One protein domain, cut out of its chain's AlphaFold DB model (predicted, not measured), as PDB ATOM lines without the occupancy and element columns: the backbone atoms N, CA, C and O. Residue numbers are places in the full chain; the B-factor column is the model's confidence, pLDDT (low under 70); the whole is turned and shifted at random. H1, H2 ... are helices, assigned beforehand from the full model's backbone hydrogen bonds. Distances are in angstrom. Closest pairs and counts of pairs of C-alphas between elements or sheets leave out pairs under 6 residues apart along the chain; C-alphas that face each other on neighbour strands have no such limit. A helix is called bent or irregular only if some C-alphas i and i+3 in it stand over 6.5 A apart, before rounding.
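AT A GLANCE: This is residues 180 to 198, 237 to 264, 274 to 305, 346 to 368 and 424 to 467 of the 857 residues of the protein "Hypothetical protein" of Mantoniella antarctica (UniProt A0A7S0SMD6). Four helices or arms, H2, H5, H6 and H7a, make a rather loosely joined up-and-down bundle, each running against the one before it in the chain; H1 packs along H5 on one side, and the short H8 folds back beside H6. H7 runs nearly straight past the bundle as H7b, while the short H3 and H4 lie far from the middle. The printed part has 146 residues with eight named helices, H1 to H8 in order, and no named strand: all helix. It is compact, with a radius of gyration of the C-alphas of 16.4 A and spans of 53 by 42 by 31 A.

IN THESE COORDINATES: Find C-alpha 180 at (107.728, 131.874, 75.769); from there H1 runs 20.7 A to residue 193. H2, residues 241 to 253, covers 18.6 A. Next come H3, residues 257 to 261, irregular with C-alphas 257 and 260 7.1 A apart, and H4, residues 277 to 283. H5, residues 287 to 299, covers 18.1 A, and H6, residues 351 to 365, 20.8 A. H7, residues 424 to 452, was assigned as one helix by its hydrogen bonds but is bent: C-alphas 437 and 440 are 7.0 A apart, and its arms H7a, 424 to 437, and H7b, 440 to 452, stand at 23 degrees. H8, residues 462 to 467, ends at C-alpha 467, (94.181, 106.402, 87.746).

HOW THE PARTS SIT: Start at the hubs, H5 and H6, which are close but not clearly touching. H5 touches H1, closest at C-alphas 295 and 189, 5.7 A, the same way at a shallow tilt of 34 degrees, only just short of steep. Residues 288 to 293 of H5 touch H7a, closest at C-alphas 289 and 434, 5.8 A. H2 touches H5 with residues 250 to 253 alone, C-alphas 253 and 288 being closest at 4.7 A. H6 touches H8, closest at C-alphas 358 and 467, 5.3 A. Look also for H6 touching H1, C-alphas 353 and 192 at 5.1 A, and H7a, C-alphas 364 and 435 at 6.3 A. H3, H4 and H7b touch no helix. Every O i to N i+4 pair is within hydrogen-bond range in H2, H5, H6, H7a, H7b and H8; H1 has 8 of 10, H3 0 of 1 with 1 of 2 O i to N i+3 pairs, and H4 1 of 3 with 1 of 4.

THE WHOLE: The farthest C-alphas, of Gly 275 and Glu 456, are 53.8 A apart. Four cuts leave C-alpha gaps of 22.9 A from 198 to 237, 19.5 A from 264 to 274, 16.4 A from 305 to 346 and 13.8 A from 368 to 424. Of the links printed whole, none is long. Mean pLDDT of the printed part is 76.9; 35 residues are under 70, among them 257 to 264 and 274 to 285.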
ATOM      1  N   LEU A 180     108.293 132.571  76.923       90.88
ATOM      2  CA  LEU A 180     107.728 131.874  75.769       90.88
ATOM      3  C   LEU A 180     107.485 130.388  76.067       90.88
ATOM      4  O   LEU A 180     106.393 129.873  75.827       90.88
ATOM      5  N   TYR A 181     108.466 129.701  76.648       91.06
ATOM      6  CA  TYR A 181     108.384 128.275  76.933       91.06
ATOM      7  C   TYR A 181     107.315 127.950  77.987       91.06
ATOM      8  O   TYR A 181     106.465 127.080  77.773       91.06
ATOM      9  N   HIS A 182     107.287 128.692  79.099       89.62
ATOM     10  CA  HIS A 182     106.255 128.538  80.130       89.62
ATOM     11  C   HIS A 182     104.866 128.887  79.594       89.62
ATOM     12  O   HIS A 182     103.900 128.188  79.889       89.62
ATOM     13  N   TYR A 183     104.762 129.912  78.745       92.12
ATOM     14  CA  TYR A 183     103.516 130.276  78.081       92.12
ATOM     15  C   TYR A 183     102.993 129.135  77.195       92.12
ATOM     16  O   TYR A 183     101.820 128.776  77.296       92.12
ATOM     17  N   PHE A 184     103.854 128.497  76.388       93.00
ATOM     18  CA  PHE A 184     103.499 127.281  75.642       93.00
ATOM     19  C   PHE A 184     103.004 126.167  76.569       93.00
ATOM     20  O   PHE A 184     101.989 125.527  76.282       93.00
ATOM     21  N   PHE A 185     103.684 125.952  77.697       91.62
ATOM     22  CA  PHE A 185     103.318 124.898  78.637       91.62
ATOM     23  C   PHE A 185     102.018 125.145  79.386       91.62
ATOM     24  O   PHE A 185     101.259 124.200  79.583       91.62
ATOM     25  N   PHE A 186     101.710 126.392  79.730       92.62
ATOM     26  CA  PHE A 186     100.411 126.757  80.287       92.62
ATOM     27  C   PHE A 186      99.283 126.435  79.305       92.62
ATOM     28  O   PHE A 186      98.277 125.848  79.695       92.62
ATOM     29  N   TRP A 187      99.463 126.734  78.014       90.75
ATOM     30  CA  TRP A 187      98.494 126.345  76.987       90.75
ATOM     31  C   TRP A 187      98.381 124.834  76.814       90.75
ATOM     32  O   TRP A 187      97.273 124.320  76.683       90.75
ATOM     33  N   SER A 188      99.507 124.120  76.860       90.50
ATOM     34  CA  SER A 188      99.536 122.658  76.817       90.50
ATOM     35  C   SER A 188      98.802 122.036  78.007       90.50
ATOM     36  O   SER A 188      98.022 121.102  77.825       90.50
ATOM     37  N   ALA A 189      98.995 122.566  79.217       90.50
ATOM     38  CA  ALA A 189      98.321 122.096  80.421       90.50
ATOM     39  C   ALA A 189      96.819 122.420  80.388       90.50
ATOM     40  O   ALA A 189      96.003 121.529  80.629       90.50
ATOM     41  N   TYR A 190      96.459 123.644  79.985       87.31
ATOM     42  CA  TYR A 190      95.075 124.072  79.778       87.31
ATOM     43  C   TYR A 190      94.350 123.216  78.726       87.31
ATOM     44  O   TYR A 190      93.181 122.875  78.894       87.31
ATOM     45  N   TYR A 191      95.036 122.819  77.652       84.69
ATOM     46  CA  TYR A 191      94.457 121.983  76.600       84.69
ATOM     47  C   TYR A 191      93.895 120.657  77.143       84.69
ATOM     48  O   TYR A 191      92.797 120.264  76.749       84.69
ATOM     49  N   ALA A 192      94.585 120.010  78.093       81.69
ATOM     50  CA  ALA A 192      94.142 118.754  78.713       81.69
ATOM     51  C   ALA A 192      92.838 118.891  79.520       81.69
ATOM     52  O   ALA A 192      92.030 117.964  79.538       81.69
ATOM     53  N   CYS A 193      92.624 120.031  80.185       74.31
ATOM     54  CA  CYS A 193      91.440 120.278  81.013       74.31
ATOM     55  C   CYS A 193      90.334 121.074  80.300       74.31
ATOM     56  O   CYS A 193      89.223 121.179  80.821       74.31
ATOM     57  N   SER A 194      90.603 121.623  79.113       69.50
ATOM     58  CA  SER A 194      89.619 122.384  78.344       69.50
ATOM     59  C   SER A 194      88.478 121.497  77.821       69.50
ATOM     60  O   SER A 194      88.685 120.394  77.309       69.50
ATOM     61  N   ALA A 195      87.243 122.004  77.912       51.03
ATOM     62  CA  ALA A 195      86.041 121.335  77.402       51.03
ATOM     63  C   ALA A 195      86.001 121.238  75.859       51.03
ATOM     64  O   ALA A 195      85.147 120.543  75.311       51.03
ATOM     65  N   ALA A 196      86.946 121.877  75.157       37.59
ATOM     66  CA  ALA A 196      87.040 121.915  73.696       37.59
ATOM     67  C   ALA A 196      87.305 120.539  73.045       37.59
ATOM     68  O   ALA A 196      87.116 120.380  71.842       37.59
ATOM     69  N   ARG A 197      87.679 119.512  73.825       42.88
ATOM     70  CA  ARG A 197      87.726 118.114  73.350       42.88
ATOM     71  C   ARG A 197      86.381 117.378  73.472       42.88
ATOM     72  O   ARG A 197      86.185 116.362  72.811       42.88
ATOM     73  N   GLY A 198      85.454 117.891  74.287       34.94
ATOM     74  CA  GLY A 198      84.250 117.188  74.741       34.94
ATOM     75  C   GLY A 198      82.980 117.387  73.912       34.94
ATOM     76  O   GLY A 198      82.023 116.644  74.114       34.94
ATOM     77  N   GLN A 237      98.689 100.069  67.541       52.75
ATOM     78  CA  GLN A 237      99.279 101.297  68.097       52.75
ATOM     79  C   GLN A 237      99.136 102.483  67.120       52.75
ATOM     80  O   GLN A 237      99.985 102.674  66.252       52.75
ATOM     81  N   ARG A 238      98.062 103.274  67.242       60.59
ATOM     82  CA  ARG A 238      97.958 104.601  66.614       60.59
ATOM     83  C   ARG A 238      98.639 105.639  67.500       60.59
ATOM     84  O   ARG A 238      98.582 105.547  68.725       60.59
ATOM     85  N   ILE A 239      99.288 106.621  66.884       70.31
ATOM     86  CA  ILE A 239     100.005 107.681  67.602       70.31
ATOM     87  C   ILE A 239      98.981 108.583  68.289       70.31
ATOM     88  O   ILE A 239      98.044 109.047  67.648       70.31
ATOM     89  N   HIS A 240      99.184 108.879  69.574       79.25
ATOM     90  CA  HIS A 240      98.418 109.903  70.281       79.25
ATOM     91  C   HIS A 240      99.283 111.170  70.428       79.25
ATOM     92  O   HIS A 240     100.118 111.229  71.338       79.25
ATOM     93  N   PRO A 241      99.124 112.193  69.563       84.81
ATOM     94  CA  PRO A 241     100.067 113.310  69.456       84.81
ATOM     95  C   PRO A 241     100.274 114.054  70.776       84.81
ATOM     96  O   PRO A 241     101.399 114.319  71.176       84.81
ATOM     97  N   TYR A 242      99.205 114.321  71.525       86.94
ATOM     98  CA  TYR A 242      99.334 115.011  72.810       86.94
ATOM     99  C   TYR A 242     100.099 114.180  73.862       86.94
ATOM    100  O   TYR A 242     100.867 114.730  74.646       86.94
ATOM    101  N   ARG A 243      99.976 112.844  73.833       87.00
ATOM    102  CA  ARG A 243     100.713 111.947  74.746       87.00
ATOM    103  C   ARG A 243     102.209 111.987  74.440       87.00
ATOM    104  O   ARG A 243     103.016 112.155  75.348       87.00
ATOM    105  N   GLU A 244     102.568 111.830  73.166       86.44
ATOM    106  CA  GLU A 244     103.968 111.867  72.724       86.44
ATOM    107  C   GLU A 244     104.595 113.245  72.960       86.44
ATOM    108  O   GLU A 244     105.750 113.333  73.374       86.44
ATOM    109  N   LEU A 245     103.819 114.321  72.781       89.88
ATOM    110  CA  LEU A 245     104.244 115.678  73.105       89.88
ATOM    111  C   LEU A 245     104.617 115.788  74.588       89.88
ATOM    112  O   LEU A 245     105.747 116.169  74.890       89.88
ATOM    113  N   LEU A 246     103.724 115.408  75.507       90.88
ATOM    114  CA  LEU A 246     103.996 115.455  76.949       90.88
ATOM    115  C   LEU A 246     105.205 114.593  77.335       90.88
ATOM    116  O   LEU A 246     106.095 115.067  78.040       90.88
ATOM    117  N   LEU A 247     105.286 113.362  76.819       88.75
ATOM    118  CA  LEU A 247     106.423 112.473  77.072       88.75
ATOM    119  C   LEU A 247     107.743 113.052  76.564       88.75
ATOM    120  O   LEU A 247     108.754 112.948  77.255       88.75
ATOM    121  N   SER A 248     107.760 113.671  75.382       87.88
ATOM    122  CA  SER A 248     108.985 114.264  74.829       87.88
ATOM    123  C   SER A 248     109.543 115.375  75.721       87.88
ATOM    124  O   SER A 248     110.756 115.480  75.880       87.88
ATOM    125  N   HIS A 249     108.670 116.154  76.361       90.25
ATOM    126  CA  HIS A 249     109.071 117.234  77.253       90.25
ATOM    127  C   HIS A 249     109.453 116.726  78.643       90.25
ATOM    128  O   HIS A 249     110.519 117.086  79.135       90.25
ATOM    129  N   LEU A 250     108.673 115.810  79.228       89.69
ATOM    130  CA  LEU A 250     109.031 115.156  80.492       89.69
ATOM    131  C   LEU A 250     110.381 114.435  80.388       89.69
ATOM    132  O   LEU A 250     111.237 114.609  81.241       89.69
ATOM    133  N   THR A 251     110.629 113.697  79.301       86.69
ATOM    134  CA  THR A 251     111.913 112.995  79.097       86.69
ATOM    135  C   THR A 251     113.107 113.914  78.873       86.69
ATOM    136  O   THR A 251     114.237 113.485  79.101       86.69
ATOM    137  N   TYR A 252     112.879 115.147  78.420       84.88
ATOM    138  CA  TYR A 252     113.940 116.128  78.226       84.88
ATOM    139  C   TYR A 252     114.267 116.884  79.517       84.88
ATOM    140  O   TYR A 252     115.443 117.034  79.832       84.88
ATOM    141  N   PHE A 253     113.247 117.343  80.251       85.75
ATOM    142  CA  PHE A 253     113.421 118.186  81.441       85.75
ATOM    143  C   PHE A 253     113.485 117.410  82.759       85.75
ATOM    144  O   PHE A 253     114.049 117.925  83.712       85.75
ATOM    145  N   LEU A 254     112.954 116.186  82.810       86.88
ATOM    146  CA  LEU A 254     112.988 115.306  83.981       86.88
ATOM    147  C   LEU A 254     113.445 113.891  83.571       86.88
ATOM    148  O   LEU A 254     112.656 112.944  83.595       86.88
ATOM    149  N   PRO A 255     114.700 113.718  83.119       83.69
ATOM    150  CA  PRO A 255     115.167 112.457  82.554       83.69
ATOM    151  C   PRO A 255     115.182 111.324  83.594       83.69
ATOM    152  O   PRO A 255     115.695 111.478  84.698       83.69
ATOM    153  N   ARG A 256     114.681 110.137  83.215       79.69
ATOM    154  CA  ARG A 256     114.674 108.928  84.063       79.69
ATOM    155  C   ARG A 256     115.341 107.731  83.373       79.69
ATOM    156  O   ARG A 256     114.998 107.384  82.240       79.69
ATOM    157  N   GLY A 257     116.261 107.061  84.076       62.88
ATOM    158  CA  GLY A 257     116.968 105.853  83.618       62.88
ATOM    159  C   GLY A 257     117.850 106.047  82.373       62.88
ATOM    160  O   GLY A 257     118.052 107.154  81.881       62.88
ATOM    161  N   GLY A 258     118.344 104.947  81.788       51.38
ATOM    162  CA  GLY A 258     119.171 104.970  80.565       51.38
ATOM    163  C   GLY A 258     118.428 105.430  79.296       51.38
ATOM    164  O   GLY A 258     118.980 105.360  78.192       51.38
ATOM    165  N   ALA A 259     117.176 105.885  79.426       45.50
ATOM    166  CA  ALA A 259     116.326 106.382  78.344       45.50
ATOM    167  C   ALA A 259     116.929 107.600  77.618       45.50
ATOM    168  O   ALA A 259     116.661 107.786  76.428       45.50
ATOM    169  N   HIS A 260     117.825 108.344  78.278       41.91
ATOM    170  CA  HIS A 260     118.623 109.412  77.667       41.91
ATOM    171  C   HIS A 260     119.459 108.929  76.458       41.91
ATOM    172  O   HIS A 260     119.706 109.693  75.528       41.91
ATOM    173  N   ILE A 261     119.860 107.648  76.421       38.47
ATOM    174  CA  ILE A 261     120.811 107.123  75.421       38.47
ATOM    175  C   ILE A 261     120.115 106.578  74.157       38.47
ATOM    176  O   ILE A 261     120.753 106.460  73.112       38.47
ATOM    177  N   ARG A 262     118.816 106.237  74.200       37.69
ATOM    178  CA  ARG A 262     118.180 105.426  73.130       37.69
ATOM    179  C   ARG A 262     116.940 106.010  72.459       37.69
ATOM    180  O   ARG A 262     116.570 105.496  71.404       37.69
ATOM    181  N   ALA A 263     116.276 107.007  73.043       37.56
ATOM    182  CA  ALA A 263     114.992 107.472  72.512       37.56
ATOM    183  C   ALA A 263     115.153 108.382  71.280       37.56
ATOM    184  O   ALA A 263     114.383 108.258  70.334       37.56
ATOM    185  N   TRP A 264     116.181 109.237  71.252       39.97
ATOM    186  CA  TRP A 264     116.428 110.193  70.168       39.97
ATOM    187  C   TRP A 264     117.938 110.378  70.004       39.97
ATOM    188  O   TRP A 264     118.591 110.814  70.949       39.97
ATOM    189  N   ARG A 274     122.387 124.611  79.325       43.56
ATOM    190  CA  ARG A 274     122.858 125.390  80.488       43.56
ATOM    191  C   ARG A 274     122.644 126.905  80.401       43.56
ATOM    192  O   ARG A 274     122.924 127.586  81.378       43.56
ATOM    193  N   GLY A 275     122.181 127.440  79.268       34.56
ATOM    194  CA  GLY A 275     121.992 128.889  79.082       34.56
ATOM    195  C   GLY A 275     120.764 129.429  79.819       34.56
ATOM    196  O   GLY A 275     120.900 130.288  80.684       34.56
ATOM    197  N   SER A 276     119.581 128.856  79.563       40.00
ATOM    198  CA  SER A 276     118.334 129.268  80.237       40.00
ATOM    199  C   SER A 276     118.223 128.774  81.689       40.00
ATOM    200  O   SER A 276     117.342 129.199  82.432       40.00
ATOM    201  N   GLU A 277     119.141 127.904  82.129       36.31
ATOM    202  CA  GLU A 277     119.265 127.498  83.534       36.31
ATOM    203  C   GLU A 277     119.739 128.658  84.427       36.31
ATOM    204  O   GLU A 277     119.461 128.637  85.621       36.31
ATOM    205  N   VAL A 278     120.438 129.666  83.888       36.22
ATOM    206  CA  VAL A 278     121.080 130.721  84.695       36.22
ATOM    207  C   VAL A 278     120.063 131.702  85.288       36.22
ATOM    208  O   VAL A 278     120.213 132.099  86.442       36.22
ATOM    209  N   GLU A 279     118.998 132.040  84.559       37.78
ATOM    210  CA  GLU A 279     117.954 132.952  85.052       37.78
ATOM    211  C   GLU A 279     117.013 132.281  86.065       37.78
ATOM    212  O   GLU A 279     116.594 132.907  87.039       37.78
ATOM    213  N   TYR A 280     116.742 130.982  85.904       44.06
ATOM    214  CA  TYR A 280     115.813 130.244  86.770       44.06
ATOM    215  C   TYR A 280     116.501 129.523  87.948       44.06
ATOM    216  O   TYR A 280     115.881 129.364  89.004       44.06
ATOM    217  N   ARG A 281     117.807 129.199  87.868       40.09
ATOM    218  CA  ARG A 281     118.603 128.769  89.043       40.09
ATOM    219  C   ARG A 281     118.791 129.864  90.081       40.09
ATOM    220  O   ARG A 281     119.116 129.540  91.221       40.09
ATOM    221  N   ALA A 282     118.521 131.127  89.752       37.28
ATOM    222  CA  ALA A 282     118.423 132.175  90.764       37.28
ATOM    223  C   ALA A 282     117.310 131.888  91.806       37.28
ATOM    224  O   ALA A 282     117.250 132.560  92.835       37.28
ATOM    225  N   GLY A 283     116.437 130.889  91.567       45.81
ATOM    226  CA  GLY A 283     115.288 130.542  92.404       45.81
ATOM    227  C   GLY A 283     115.227 129.137  93.032       45.81
ATOM    228  O   GLY A 283     114.187 128.838  93.611       45.81
ATOM    229  N   ASN A 284     116.270 128.297  92.974       60.81
ATOM    230  CA  ASN A 284     116.312 126.935  93.564       60.81
ATOM    231  C   ASN A 284     115.314 125.880  93.010       60.81
ATOM    232  O   ASN A 284     115.189 124.823  93.620       60.81
ATOM    233  N   VAL A 285     114.618 126.112  91.888       69.06
ATOM    234  CA  VAL A 285     113.660 125.147  91.294       69.06
ATOM    235  C   VAL A 285     114.133 124.742  89.899       69.06
ATOM    236  O   VAL A 285     114.528 125.606  89.112       69.06
ATOM    237  N   SER A 286     114.116 123.447  89.588       81.00
ATOM    238  CA  SER A 286     114.511 122.957  88.264       81.00
ATOM    239  C   SER A 286     113.403 123.158  87.216       81.00
ATOM    240  O   SER A 286     112.228 123.359  87.532       81.00
ATOM    241  N   GLN A 287     113.758 123.058  85.934       80.38
ATOM    242  CA  GLN A 287     112.772 123.095  84.846       80.38
ATOM    243  C   GLN A 287     111.819 121.884  84.880       80.38
ATOM    244  O   GLN A 287     110.636 122.029  84.569       80.38
ATOM    245  N   GLY A 288     112.297 120.704  85.297       85.06
ATOM    246  CA  GLY A 288     111.464 119.511  85.468       85.06
ATOM    247  C   GLY A 288     110.415 119.681  86.569       85.06
ATOM    248  O   GLY A 288     109.238 119.389  86.350       85.06
ATOM    249  N   GLU A 289     110.802 120.238  87.717       86.56
ATOM    250  CA  GLU A 289     109.882 120.560  88.813       86.56
ATOM    251  C   GLU A 289     108.856 121.614  88.415       86.56
ATOM    252  O   GLU A 289     107.672 121.480  88.727       86.56
ATOM    253  N   MET A 290     109.287 122.652  87.694       87.12
ATOM    254  CA  MET A 290     108.382 123.691  87.213       87.12
ATOM    255  C   MET A 290     107.339 123.114  86.254       87.12
ATOM    256  O   MET A 290     106.150 123.399  86.396       87.12
ATOM    257  N   LEU A 291     107.759 122.241  85.337       90.50
ATOM    258  CA  LEU A 291     106.868 121.554  84.410       90.50
ATOM    259  C   LEU A 291     105.809 120.716  85.145       90.50
ATOM    260  O   LEU A 291     104.615 120.840  84.862       90.50
ATOM    261  N   VAL A 292     106.232 119.903  86.118       92.56
ATOM    262  CA  VAL A 292     105.321 119.100  86.950       92.56
ATOM    263  C   VAL A 292     104.399 120.002  87.774       92.56
ATOM    264  O   VAL A 292     103.201 119.734  87.862       92.56
ATOM    265  N   SER A 293     104.905 121.118  88.304       91.38
ATOM    266  CA  SER A 293     104.092 122.087  89.039       91.38
ATOM    267  C   SER A 293     103.004 122.725  88.180       91.38
ATOM    268  O   SER A 293     101.896 122.914  88.673       91.38
ATOM    269  N   ILE A 294     103.303 123.069  86.923       91.94
ATOM    270  CA  ILE A 294     102.321 123.630  85.985       91.94
ATOM    271  C   ILE A 294     101.235 122.593  85.697       91.94
ATOM    272  O   ILE A 294     100.049 122.909  85.751       91.94
ATOM    273  N   MET A 295     101.625 121.339  85.443       92.88
ATOM    274  CA  MET A 295     100.671 120.247  85.241       92.88
ATOM    275  C   MET A 295      99.752 120.078  86.455       92.88
ATOM    276  O   MET A 295      98.539 120.047  86.294       92.88
ATOM    277  N   ILE A 296     100.306 120.035  87.668       91.75
ATOM    278  CA  ILE A 296      99.529 119.913  88.910       91.75
ATOM    279  C   ILE A 296      98.571 121.097  89.089       91.75
ATOM    280  O   ILE A 296      97.404 120.884  89.407       91.75
ATOM    281  N   GLU A 297      99.029 122.327  88.855       88.88
ATOM    282  CA  GLU A 297      98.226 123.540  89.054       88.88
ATOM    283  C   GLU A 297      96.982 123.568  88.149       88.88
ATOM    284  O   GLU A 297      95.893 123.926  88.600       88.88
ATOM    285  N   PHE A 298      97.118 123.145  86.888       88.25
ATOM    286  CA  PHE A 298      96.003 123.093  85.936       88.25
ATOM    287  C   PHE A 298      95.153 121.823  86.063       88.25
ATOM    288  O   PHE A 298      93.934 121.883  85.874       88.25
ATOM    289  N   TRP A 299      95.774 120.672  86.336       89.75
ATOM    290  CA  TRP A 299      95.100 119.373  86.289       89.75
ATOM    291  C   TRP A 299      94.493 118.944  87.621       89.75
ATOM    292  O   TRP A 299      93.499 118.222  87.627       89.75
ATOM    293  N   LEU A 300      95.078 119.383  88.737       87.69
ATOM    294  CA  LEU A 300      94.713 118.990  90.099       87.69
ATOM    295  C   LEU A 300      94.530 120.235  90.994       87.69
ATOM    296  O   LEU A 300      95.215 120.366  92.016       87.69
ATOM    297  N   PRO A 301      93.630 121.176  90.642       70.56
ATOM    298  CA  PRO A 301      93.453 122.403  91.410       70.56
ATOM    299  C   PRO A 301      92.969 122.072  92.830       70.56
ATOM    300  O   PRO A 301      91.847 121.616  93.035       70.56
ATOM    301  N   GLY A 302      93.825 122.293  93.833       62.66
ATOM    302  CA  GLY A 302      93.519 121.928  95.218       62.66
ATOM    303  C   GLY A 302      92.375 122.753  95.824       62.66
ATOM    304  O   GLY A 302      92.389 123.986  95.743       62.66
ATOM    305  N   SER A 303      91.433 122.078  96.491       55.03
ATOM    306  CA  SER A 303      90.410 122.661  97.367       55.03
ATOM    307  C   SER A 303      91.045 123.047  98.713       55.03
ATOM    308  O   SER A 303      91.317 122.212  99.570       55.03
ATOM    309  N   ASP A 304      91.371 124.326  98.887       43.75
ATOM    310  CA  ASP A 304      92.236 124.777  99.989       43.75
ATOM    311  C   ASP A 304      91.514 125.367 101.208       43.75
ATOM    312  O   ASP A 304      92.174 125.969 102.047       43.75
ATOM    313  N   ASN A 305      90.192 125.207 101.354       35.28
ATOM    314  CA  ASN A 305      89.498 125.792 102.506       35.28
ATOM    315  C   ASN A 305      88.535 124.813 103.205       35.28
ATOM    316  O   ASN A 305      87.405 124.648 102.749       35.28
ATOM    317  N   TYR A 346      78.892 118.801  91.678       66.44
ATOM    318  CA  TYR A 346      80.237 118.465  91.192       66.44
ATOM    319  C   TYR A 346      80.161 117.935  89.757       66.44
ATOM    320  O   TYR A 346      79.315 117.095  89.452       66.44
ATOM    321  N   ASN A 347      81.045 118.403  88.879       67.69
ATOM    322  CA  ASN A 347      81.099 117.919  87.506       67.69
ATOM    323  C   ASN A 347      82.206 116.859  87.378       67.69
ATOM    324  O   ASN A 347      83.359 117.177  87.685       67.69
ATOM    325  N   PRO A 348      81.891 115.624  86.942       75.94
ATOM    326  CA  PRO A 348      82.892 114.612  86.636       75.94
ATOM    327  C   PRO A 348      84.044 115.152  85.770       75.94
ATOM    328  O   PRO A 348      83.796 115.893  84.814       75.94
ATOM    329  N   PRO A 349      85.302 114.787  86.070       78.12
ATOM    330  CA  PRO A 349      86.445 115.256  85.304       78.12
ATOM    331  C   PRO A 349      86.431 114.678  83.886       78.12
ATOM    332  O   PRO A 349      86.017 113.540  83.664       78.12
ATOM    333  N   ASN A 350      86.935 115.459  82.926       77.75
ATOM    334  CA  ASN A 350      87.095 115.016  81.544       77.75
ATOM    335  C   ASN A 350      88.020 113.781  81.480       77.75
ATOM    336  O   ASN A 350      89.082 113.764  82.103       77.75
ATOM    337  N   GLU A 351      87.652 112.770  80.691       79.06
ATOM    338  CA  GLU A 351      88.459 111.562  80.482       79.06
ATOM    339  C   GLU A 351      89.884 111.885  80.020       79.06
ATOM    340  O   GLU A 351      90.843 111.253  80.457       79.06
ATOM    341  N   ASP A 352      90.030 112.901  79.171       77.62
ATOM    342  CA  ASP A 352      91.308 113.381  78.636       77.62
ATOM    343  C   ASP A 352      92.221 114.034  79.676       77.62
ATOM    344  O   ASP A 352      93.448 113.971  79.563       77.62
ATOM    345  N   LEU A 353      91.624 114.624  80.707       85.56
ATOM    346  CA  LEU A 353      92.358 115.152  81.844       85.56
ATOM    347  C   LEU A 353      92.880 113.999  82.703       85.56
ATOM    348  O   LEU A 353      94.071 113.933  82.999       85.56
ATOM    349  N   VAL A 354      92.001 113.057  83.057       85.38
ATOM    350  CA  VAL A 354      92.359 111.891  83.881       85.38
ATOM    351  C   VAL A 354      93.477 111.083  83.217       85.38
ATOM    352  O   VAL A 354      94.455 110.717  83.857       85.38
ATOM    353  N   ASN A 355      93.383 110.902  81.905       84.06
ATOM    354  CA  ASN A 355      94.433 110.442  80.998       84.06
ATOM    355  C   ASN A 355      95.817 111.071  81.199       84.06
ATOM    356  O   ASN A 355      96.822 110.371  81.332       84.06
ATOM    357  N   ALA A 356      95.875 112.403  81.158       88.44
ATOM    358  CA  ALA A 356      97.120 113.146  81.266       88.44
ATOM    359  C   ALA A 356      97.736 112.953  82.660       88.44
ATOM    360  O   ALA A 356      98.945 112.746  82.782       88.44
ATOM    361  N   VAL A 357      96.891 112.900  83.696       91.94
ATOM    362  CA  VAL A 357      97.310 112.590  85.068       91.94
ATOM    363  C   VAL A 357      97.818 111.145  85.182       91.94
ATOM    364  O   VAL A 357      98.857 110.923  85.798       91.94
ATOM    365  N   VAL A 358      97.162 110.166  84.541       89.31
ATOM    366  CA  VAL A 358      97.642 108.769  84.471       89.31
ATOM    367  C   VAL A 358      99.024 108.710  83.827       89.31
ATOM    368  O   VAL A 358      99.905 108.024  84.343       89.31
ATOM    369  N   LEU A 359      99.241 109.431  82.723       89.56
ATOM    370  CA  LEU A 359     100.537 109.488  82.048       89.56
ATOM    371  C   LEU A 359     101.625 110.055  82.964       89.56
ATOM    372  O   LEU A 359     102.701 109.466  83.045       89.56
ATOM    373  N   LEU A 360     101.342 111.158  83.661       92.88
ATOM    374  CA  LEU A 360     102.270 111.785  84.601       92.88
ATOM    375  C   LEU A 360     102.591 110.862  85.782       92.88
ATOM    376  O   LEU A 360     103.762 110.633  86.079       92.88
ATOM    377  N   ALA A 361     101.571 110.268  86.407       92.19
ATOM    378  CA  ALA A 361     101.750 109.303  87.490       92.19
ATOM    379  C   ALA A 361     102.566 108.087  87.021       92.19
ATOM    380  O   ALA A 361     103.530 107.691  87.670       92.19
ATOM    381  N   THR A 362     102.260 107.543  85.842       89.38
ATOM    382  CA  THR A 362     103.030 106.431  85.266       89.38
ATOM    383  C   THR A 362     104.477 106.845  84.999       89.38
ATOM    384  O   THR A 362     105.401 106.099  85.314       89.38
ATOM    385  N   TYR A 363     104.698 108.043  84.451       90.19
ATOM    386  CA  TYR A 363     106.036 108.554  84.168       90.19
ATOM    387  C   TYR A 363     106.880 108.716  85.431       90.19
ATOM    388  O   TYR A 363     108.073 108.431  85.380       90.19
ATOM    389  N   LEU A 364     106.291 109.151  86.547       91.12
ATOM    390  CA  LEU A 364     106.999 109.395  87.806       91.12
ATOM    391  C   LEU A 364     107.230 108.122  88.631       91.12
ATOM    392  O   LEU A 364     108.280 107.993  89.259       91.12
ATOM    393  N   PHE A 365     106.292 107.171  88.611       89.69
ATOM    394  CA  PHE A 365     106.313 106.020  89.521       89.69
ATOM    395  C   PHE A 365     106.709 104.686  88.871       89.69
ATOM    396  O   PHE A 365     107.121 103.785  89.590       89.69
ATOM    397  N   ALA A 366     106.658 104.541  87.541       86.69
ATOM    398  CA  ALA A 366     107.114 103.307  86.891       86.69
ATOM    399  C   ALA A 366     108.645 103.135  86.965       86.69
ATOM    400  O   ALA A 366     109.393 104.121  86.914       86.69
ATOM    401  N   ASP A 367     109.109 101.884  87.007       82.12
ATOM    402  CA  ASP A 367     110.534 101.536  87.032       82.12
ATOM    403  C   ASP A 367     111.230 101.895  85.716       82.12
ATOM    404  O   ASP A 367     110.951 101.331  84.656       82.12
ATOM    405  N   ALA A 368     112.191 102.817  85.778       75.62
ATOM    406  CA  ALA A 368     112.914 103.250  84.591       75.62
ATOM    407  C   ALA A 368     113.864 102.150  84.059       75.62
ATOM    408  O   ALA A 368     114.540 101.460  84.834       75.62
ATOM    409  N   GLU A 424     124.008 112.596  88.957       60.03
ATOM    410  CA  GLU A 424     123.007 111.518  88.963       60.03
ATOM    411  C   GLU A 424     122.177 111.525  90.257       60.03
ATOM    412  O   GLU A 424     120.982 111.237  90.216       60.03
ATOM    413  N   GLN A 425     122.786 111.913  91.382       65.31
ATOM    414  CA  GLN A 425     122.089 112.099  92.658       65.31
ATOM    415  C   GLN A 425     121.142 113.303  92.601       65.31
ATOM    416  O   GLN A 425     119.970 113.148  92.932       65.31
ATOM    417  N   ASP A 426     121.600 114.441  92.069       70.75
ATOM    418  CA  ASP A 426     120.776 115.649  91.915       70.75
ATOM    419  C   ASP A 426     119.500 115.382  91.083       70.75
ATOM    420  O   ASP A 426     118.412 115.852  91.421       70.75
ATOM    421  N   LEU A 427     119.615 114.581  90.013       75.69
ATOM    422  CA  LEU A 427     118.485 114.182  89.161       75.69
ATOM    423  C   LEU A 427     117.519 113.222  89.867       75.69
ATOM    424  O   LEU A 427     116.307 113.308  89.676       75.69
ATOM    425  N   ALA A 428     118.037 112.289  90.669       78.81
ATOM    426  CA  ALA A 428     117.197 111.388  91.452       78.81
ATOM    427  C   ALA A 428     116.398 112.162  92.512       78.81
ATOM    428  O   ALA A 428     115.198 111.935  92.658       78.81
ATOM    429  N   GLU A 429     117.033 113.123  93.184       84.38
ATOM    430  CA  GLU A 429     116.376 114.015  94.144       84.38
ATOM    431  C   GLU A 429     115.306 114.897  93.489       84.38
ATOM    432  O   GLU A 429     114.269 115.163  94.091       84.38
ATOM    433  N   GLU A 430     115.527 115.352  92.253       83.88
ATOM    434  CA  GLU A 430     114.529 116.095  91.474       83.88
ATOM    435  C   GLU A 430     113.285 115.244  91.165       83.88
ATOM    436  O   GLU A 430     112.150 115.708  91.289       83.88
ATOM    437  N   VAL A 431     113.478 113.971  90.812       87.31
ATOM    438  CA  VAL A 431     112.374 113.028  90.573       87.31
ATOM    439  C   VAL A 431     111.598 112.739  91.858       87.31
ATOM    440  O   VAL A 431     110.369 112.684  91.813       87.31
ATOM    441  N   GLU A 432     112.278 112.563  92.994       88.25
ATOM    442  CA  GLU A 432     111.603 112.355  94.282       88.25
ATOM    443  C   GLU A 432     110.796 113.589  94.705       88.25
ATOM    444  O   GLU A 432     109.617 113.456  95.031       88.25
ATOM    445  N   ARG A 433     111.347 114.802  94.560       88.31
ATOM    446  CA  ARG A 433     110.591 116.049  94.782       88.31
ATOM    447  C   ARG A 433     109.360 116.138  93.877       88.31
ATOM    448  O   ARG A 433     108.265 116.446  94.347       88.31
ATOM    449  N   ALA A 434     109.488 115.787  92.595       90.62
ATOM    450  CA  ALA A 434     108.355 115.746  91.672       90.62
ATOM    451  C   ALA A 434     107.275 114.721  92.081       90.62
ATOM    452  O   ALA A 434     106.080 114.984  91.912       90.62
ATOM    453  N   LYS A 435     107.663 113.565  92.642       91.50
ATOM    454  CA  LYS A 435     106.716 112.589  93.207       91.50
ATOM    455  C   LYS A 435     105.985 113.164  94.417       91.50
ATOM    456  O   LYS A 435     104.761 113.047  94.471       91.50
ATOM    457  N   GLU A 436     106.702 113.788  95.351       90.62
ATOM    458  CA  GLU A 436     106.137 114.414  96.556       90.62
ATOM    459  C   GLU A 436     105.120 115.509  96.210       90.62
ATOM    460  O   GLU A 436     104.022 115.537  96.771       90.62
ATOM    461  N   MET A 437     105.430 116.353  95.219       89.81
ATOM    462  CA  MET A 437     104.528 117.404  94.732       89.81
ATOM    463  C   MET A 437     103.181 116.853  94.247       89.81
ATOM    464  O   MET A 437     102.159 117.521  94.409       89.81
ATOM    465  N   LEU A 438     103.158 115.645  93.672       92.69
ATOM    466  CA  LEU A 438     101.943 115.037  93.126       92.69
ATOM    467  C   LEU A 438     101.030 114.434  94.205       92.69
ATOM    468  O   LEU A 438      99.814 114.441  94.021       92.69
ATOM    469  N   GLN A 439     101.579 113.924  95.317       91.69
ATOM    470  CA  GLN A 439     100.838 113.081  96.272       91.69
ATOM    471  C   GLN A 439      99.575 113.766  96.817       91.69
ATOM    472  O   GLN A 439      98.460 113.285  96.619       91.69
ATOM    473  N   LYS A 440      99.728 114.922  97.470       90.62
ATOM    474  CA  LYS A 440      98.610 115.627  98.116       90.62
ATOM    475  C   LYS A 440      97.558 116.132  97.112       90.62
ATOM    476  O   LYS A 440      96.370 115.899  97.352       90.62
ATOM    477  N   PRO A 441      97.925 116.795  95.995       91.38
ATOM    478  CA  PRO A 441      96.959 117.191  94.969       91.38
ATOM    479  C   PRO A 441      96.209 116.005  94.357       91.38
ATOM    480  O   PRO A 441      94.992 116.075  94.198       91.38
ATOM    481  N   LEU A 442      96.904 114.897  94.074       93.75
ATOM    482  CA  LEU A 442      96.288 113.692  93.521       93.75
ATOM    483  C   LEU A 442      95.316 113.046  94.514       93.75
ATOM    484  O   LEU A 442      94.209 112.674  94.126       93.75
ATOM    485  N   TYR A 443      95.696 112.957  95.793       92.94
ATOM    486  CA  TYR A 443      94.816 112.456  96.847       92.94
ATOM    487  C   TYR A 443      93.532 113.282  96.930       92.94
ATOM    488  O   TYR A 443      92.440 112.722  96.897       92.94
ATOM    489  N   ARG A 444      93.649 114.617  96.997       90.06
ATOM    490  CA  ARG A 444      92.485 115.512  97.080       90.06
ATOM    491  C   ARG A 444      91.607 115.422  95.839       90.06
ATOM    492  O   ARG A 444      90.393 115.382  95.978       90.06
ATOM    493  N   PHE A 445      92.199 115.317  94.652       90.12
ATOM    494  CA  PHE A 445      91.455 115.122  93.409       90.12
ATOM    495  C   PHE A 445      90.623 113.832  93.422       90.12
ATOM    496  O   PHE A 445      89.432 113.871  93.115       90.12
ATOM    497  N   LEU A 446      91.221 112.703  93.820       91.81
ATOM    498  CA  LEU A 446      90.512 111.422  93.930       91.81
ATOM    499  C   LEU A 446      89.465 111.442  95.049       91.81
ATOM    500  O   LEU A 446      88.347 110.977  94.844       91.81
ATOM    501  N   ARG A 447      89.802 112.012  96.211       90.06
ATOM    502  CA  ARG A 447      88.873 112.166  97.334       90.06
ATOM    503  C   ARG A 447      87.656 112.979  96.918       90.06
ATOM    504  O   ARG A 447      86.549 112.488  97.074       90.06
ATOM    505  N   ASP A 448      87.859 114.177  96.373       85.50
ATOM    506  CA  ASP A 448      86.773 115.079  95.977       85.50
ATOM    507  C   ASP A 448      85.894 114.421  94.897       85.50
ATOM    508  O   ASP A 448      84.670 114.561  94.923       85.50
ATOM    509  N   ALA A 449      86.497 113.635  93.994       87.25
ATOM    510  CA  ALA A 449      85.758 112.824  93.034       87.25
ATOM    511  C   ALA A 449      84.925 111.721  93.700       87.25
ATOM    512  O   ALA A 449      83.815 111.464  93.247       87.25
ATOM    513  N   PHE A 450      85.413 111.073  94.760       88.50
ATOM    514  CA  PHE A 450      84.665 110.027  95.461       88.50
ATOM    515  C   PHE A 450      83.588 110.578  96.402       88.50
ATOM    516  O   PHE A 450      82.510 109.997  96.492       88.50
ATOM    517  N   THR A 451      83.826 111.713  97.057       86.06
ATOM    518  CA  THR A 451      82.897 112.296  98.037       86.06
ATOM    519  C   THR A 451      81.785 113.117  97.399       86.06
ATOM    520  O   THR A 451      80.671 113.148  97.920       86.06
ATOM    521  N   HIS A 452      82.068 113.807  96.289       82.44
ATOM    522  CA  HIS A 452      81.132 114.762  95.692       82.44
ATOM    523  C   HIS A 452      80.502 114.281  94.386       82.44
ATOM    524  O   HIS A 452      79.707 115.020  93.807       82.44
ATOM    525  N   TRP A 453      80.799 113.060  93.926       82.62
ATOM    526  CA  TRP A 453      80.209 112.527  92.699       82.62
ATOM    527  C   TRP A 453      78.673 112.616  92.724       82.62
ATOM    528  O   TRP A 453      78.049 112.126  93.672       82.62
ATOM    529  N   PRO A 454      78.022 113.172  91.688       79.00
ATOM    530  CA  PRO A 454      76.570 113.258  91.670       79.00
ATOM    531  C   PRO A 454      75.954 111.858  91.636       79.00
ATOM    532  O   PRO A 454      76.272 111.058  90.752       79.00
ATOM    533  N   ALA A 455      75.036 111.578  92.563       70.94
ATOM    534  CA  ALA A 455      74.352 110.286  92.638       70.94
ATOM    535  C   ALA A 455      73.618 109.944  91.326       70.94
ATOM    536  O   ALA A 455      73.616 108.796  90.900       70.94
ATOM    537  N   GLU A 456      73.072 110.956  90.648       72.75
ATOM    538  CA  GLU A 456      72.323 110.825  89.389       72.75
ATOM    539  C   GLU A 456      73.217 110.750  88.136       72.75
ATOM    540  O   GLU A 456      72.720 110.563  87.026       72.75
ATOM    541  N   SER A 457      74.538 110.912  88.275       74.81
ATOM    542  CA  SER A 457      75.449 110.940  87.126       74.81
ATOM    543  C   SER A 457      75.583 109.562  86.478       74.81
ATOM    544  O   SER A 457      75.895 108.575  87.141       74.81
ATOM    545  N   THR A 458      75.456 109.494  85.155       71.75
ATOM    546  CA  THR A 458      75.750 108.288  84.362       71.75
ATOM    547  C   THR A 458      77.199 108.236  83.871       71.75
ATOM    548  O   THR A 458      77.569 107.306  83.157       71.75
ATOM    549  N   ALA A 459      78.036 109.212  84.245       76.50
ATOM    550  CA  ALA A 459      79.436 109.241  83.840       76.50
ATOM    551  C   ALA A 459      80.200 108.014  84.368       76.50
ATOM    552  O   ALA A 459      79.974 107.543  85.486       76.50
ATOM    553  N   SER A 460      81.123 107.508  83.548       80.19
ATOM    554  CA  SER A 460      81.923 106.328  83.869       80.19
ATOM    555  C   SER A 460      82.955 106.637  84.955       80.19
ATOM    556  O   SER A 460      83.748 107.566  84.822       80.19
ATOM    557  N   LEU A 461      83.008 105.800  85.996       84.00
ATOM    558  CA  LEU A 461      84.095 105.822  86.983       84.00
ATOM    559  C   LEU A 461      85.401 105.219  86.437       84.00
ATOM    560  O   LEU A 461      86.458 105.413  87.032       84.00
ATOM    561  N   GLY A 462      85.351 104.487  85.318       83.38
ATOM    562  CA  GLY A 462      86.472 103.707  84.781       83.38
ATOM    563  C   GLY A 462      87.801 104.474  84.681       83.38
ATOM    564  O   GLY A 462      88.790 104.000  85.239       83.38
ATOM    565  N   PRO A 463      87.840 105.660  84.042       84.06
ATOM    566  CA  PRO A 463      89.015 106.533  83.998       84.06
ATOM    567  C   PRO A 463      89.650 106.810  85.367       84.06
ATOM    568  O   PRO A 463      90.857 106.643  85.539       84.06
ATOM    569  N   LEU A 464      88.838 107.209  86.350       88.06
ATOM    570  CA  LEU A 464      89.302 107.558  87.697       88.06
ATOM    571  C   LEU A 464      89.799 106.337  88.463       88.06
ATOM    572  O   LEU A 464      90.825 106.400  89.136       88.06
ATOM    573  N   ILE A 465      89.102 105.211  88.320       89.81
ATOM    574  CA  ILE A 465      89.521 103.947  88.924       89.81
ATOM    575  C   ILE A 465      90.836 103.467  88.316       89.81
ATOM    576  O   ILE A 465      91.704 103.005  89.049       89.81
ATOM    577  N   ASN A 466      91.033 103.634  87.007       86.06
ATOM    578  CA  ASN A 466      92.306 103.329  86.366       86.06
ATOM    579  C   ASN A 466      93.444 104.202  86.913       86.06
ATOM    580  O   ASN A 466      94.518 103.678  87.204       86.06
ATOM    581  N   LEU A 467      93.211 105.505  87.110       89.88
ATOM    582  CA  LEU A 467      94.181 106.402  87.746       89.88
ATOM    583  C   LEU A 467      94.538 105.949  89.161       89.88
ATOM    584  O   LEU A 467      95.719 105.840  89.490       89.88
TER     585      LEU A 467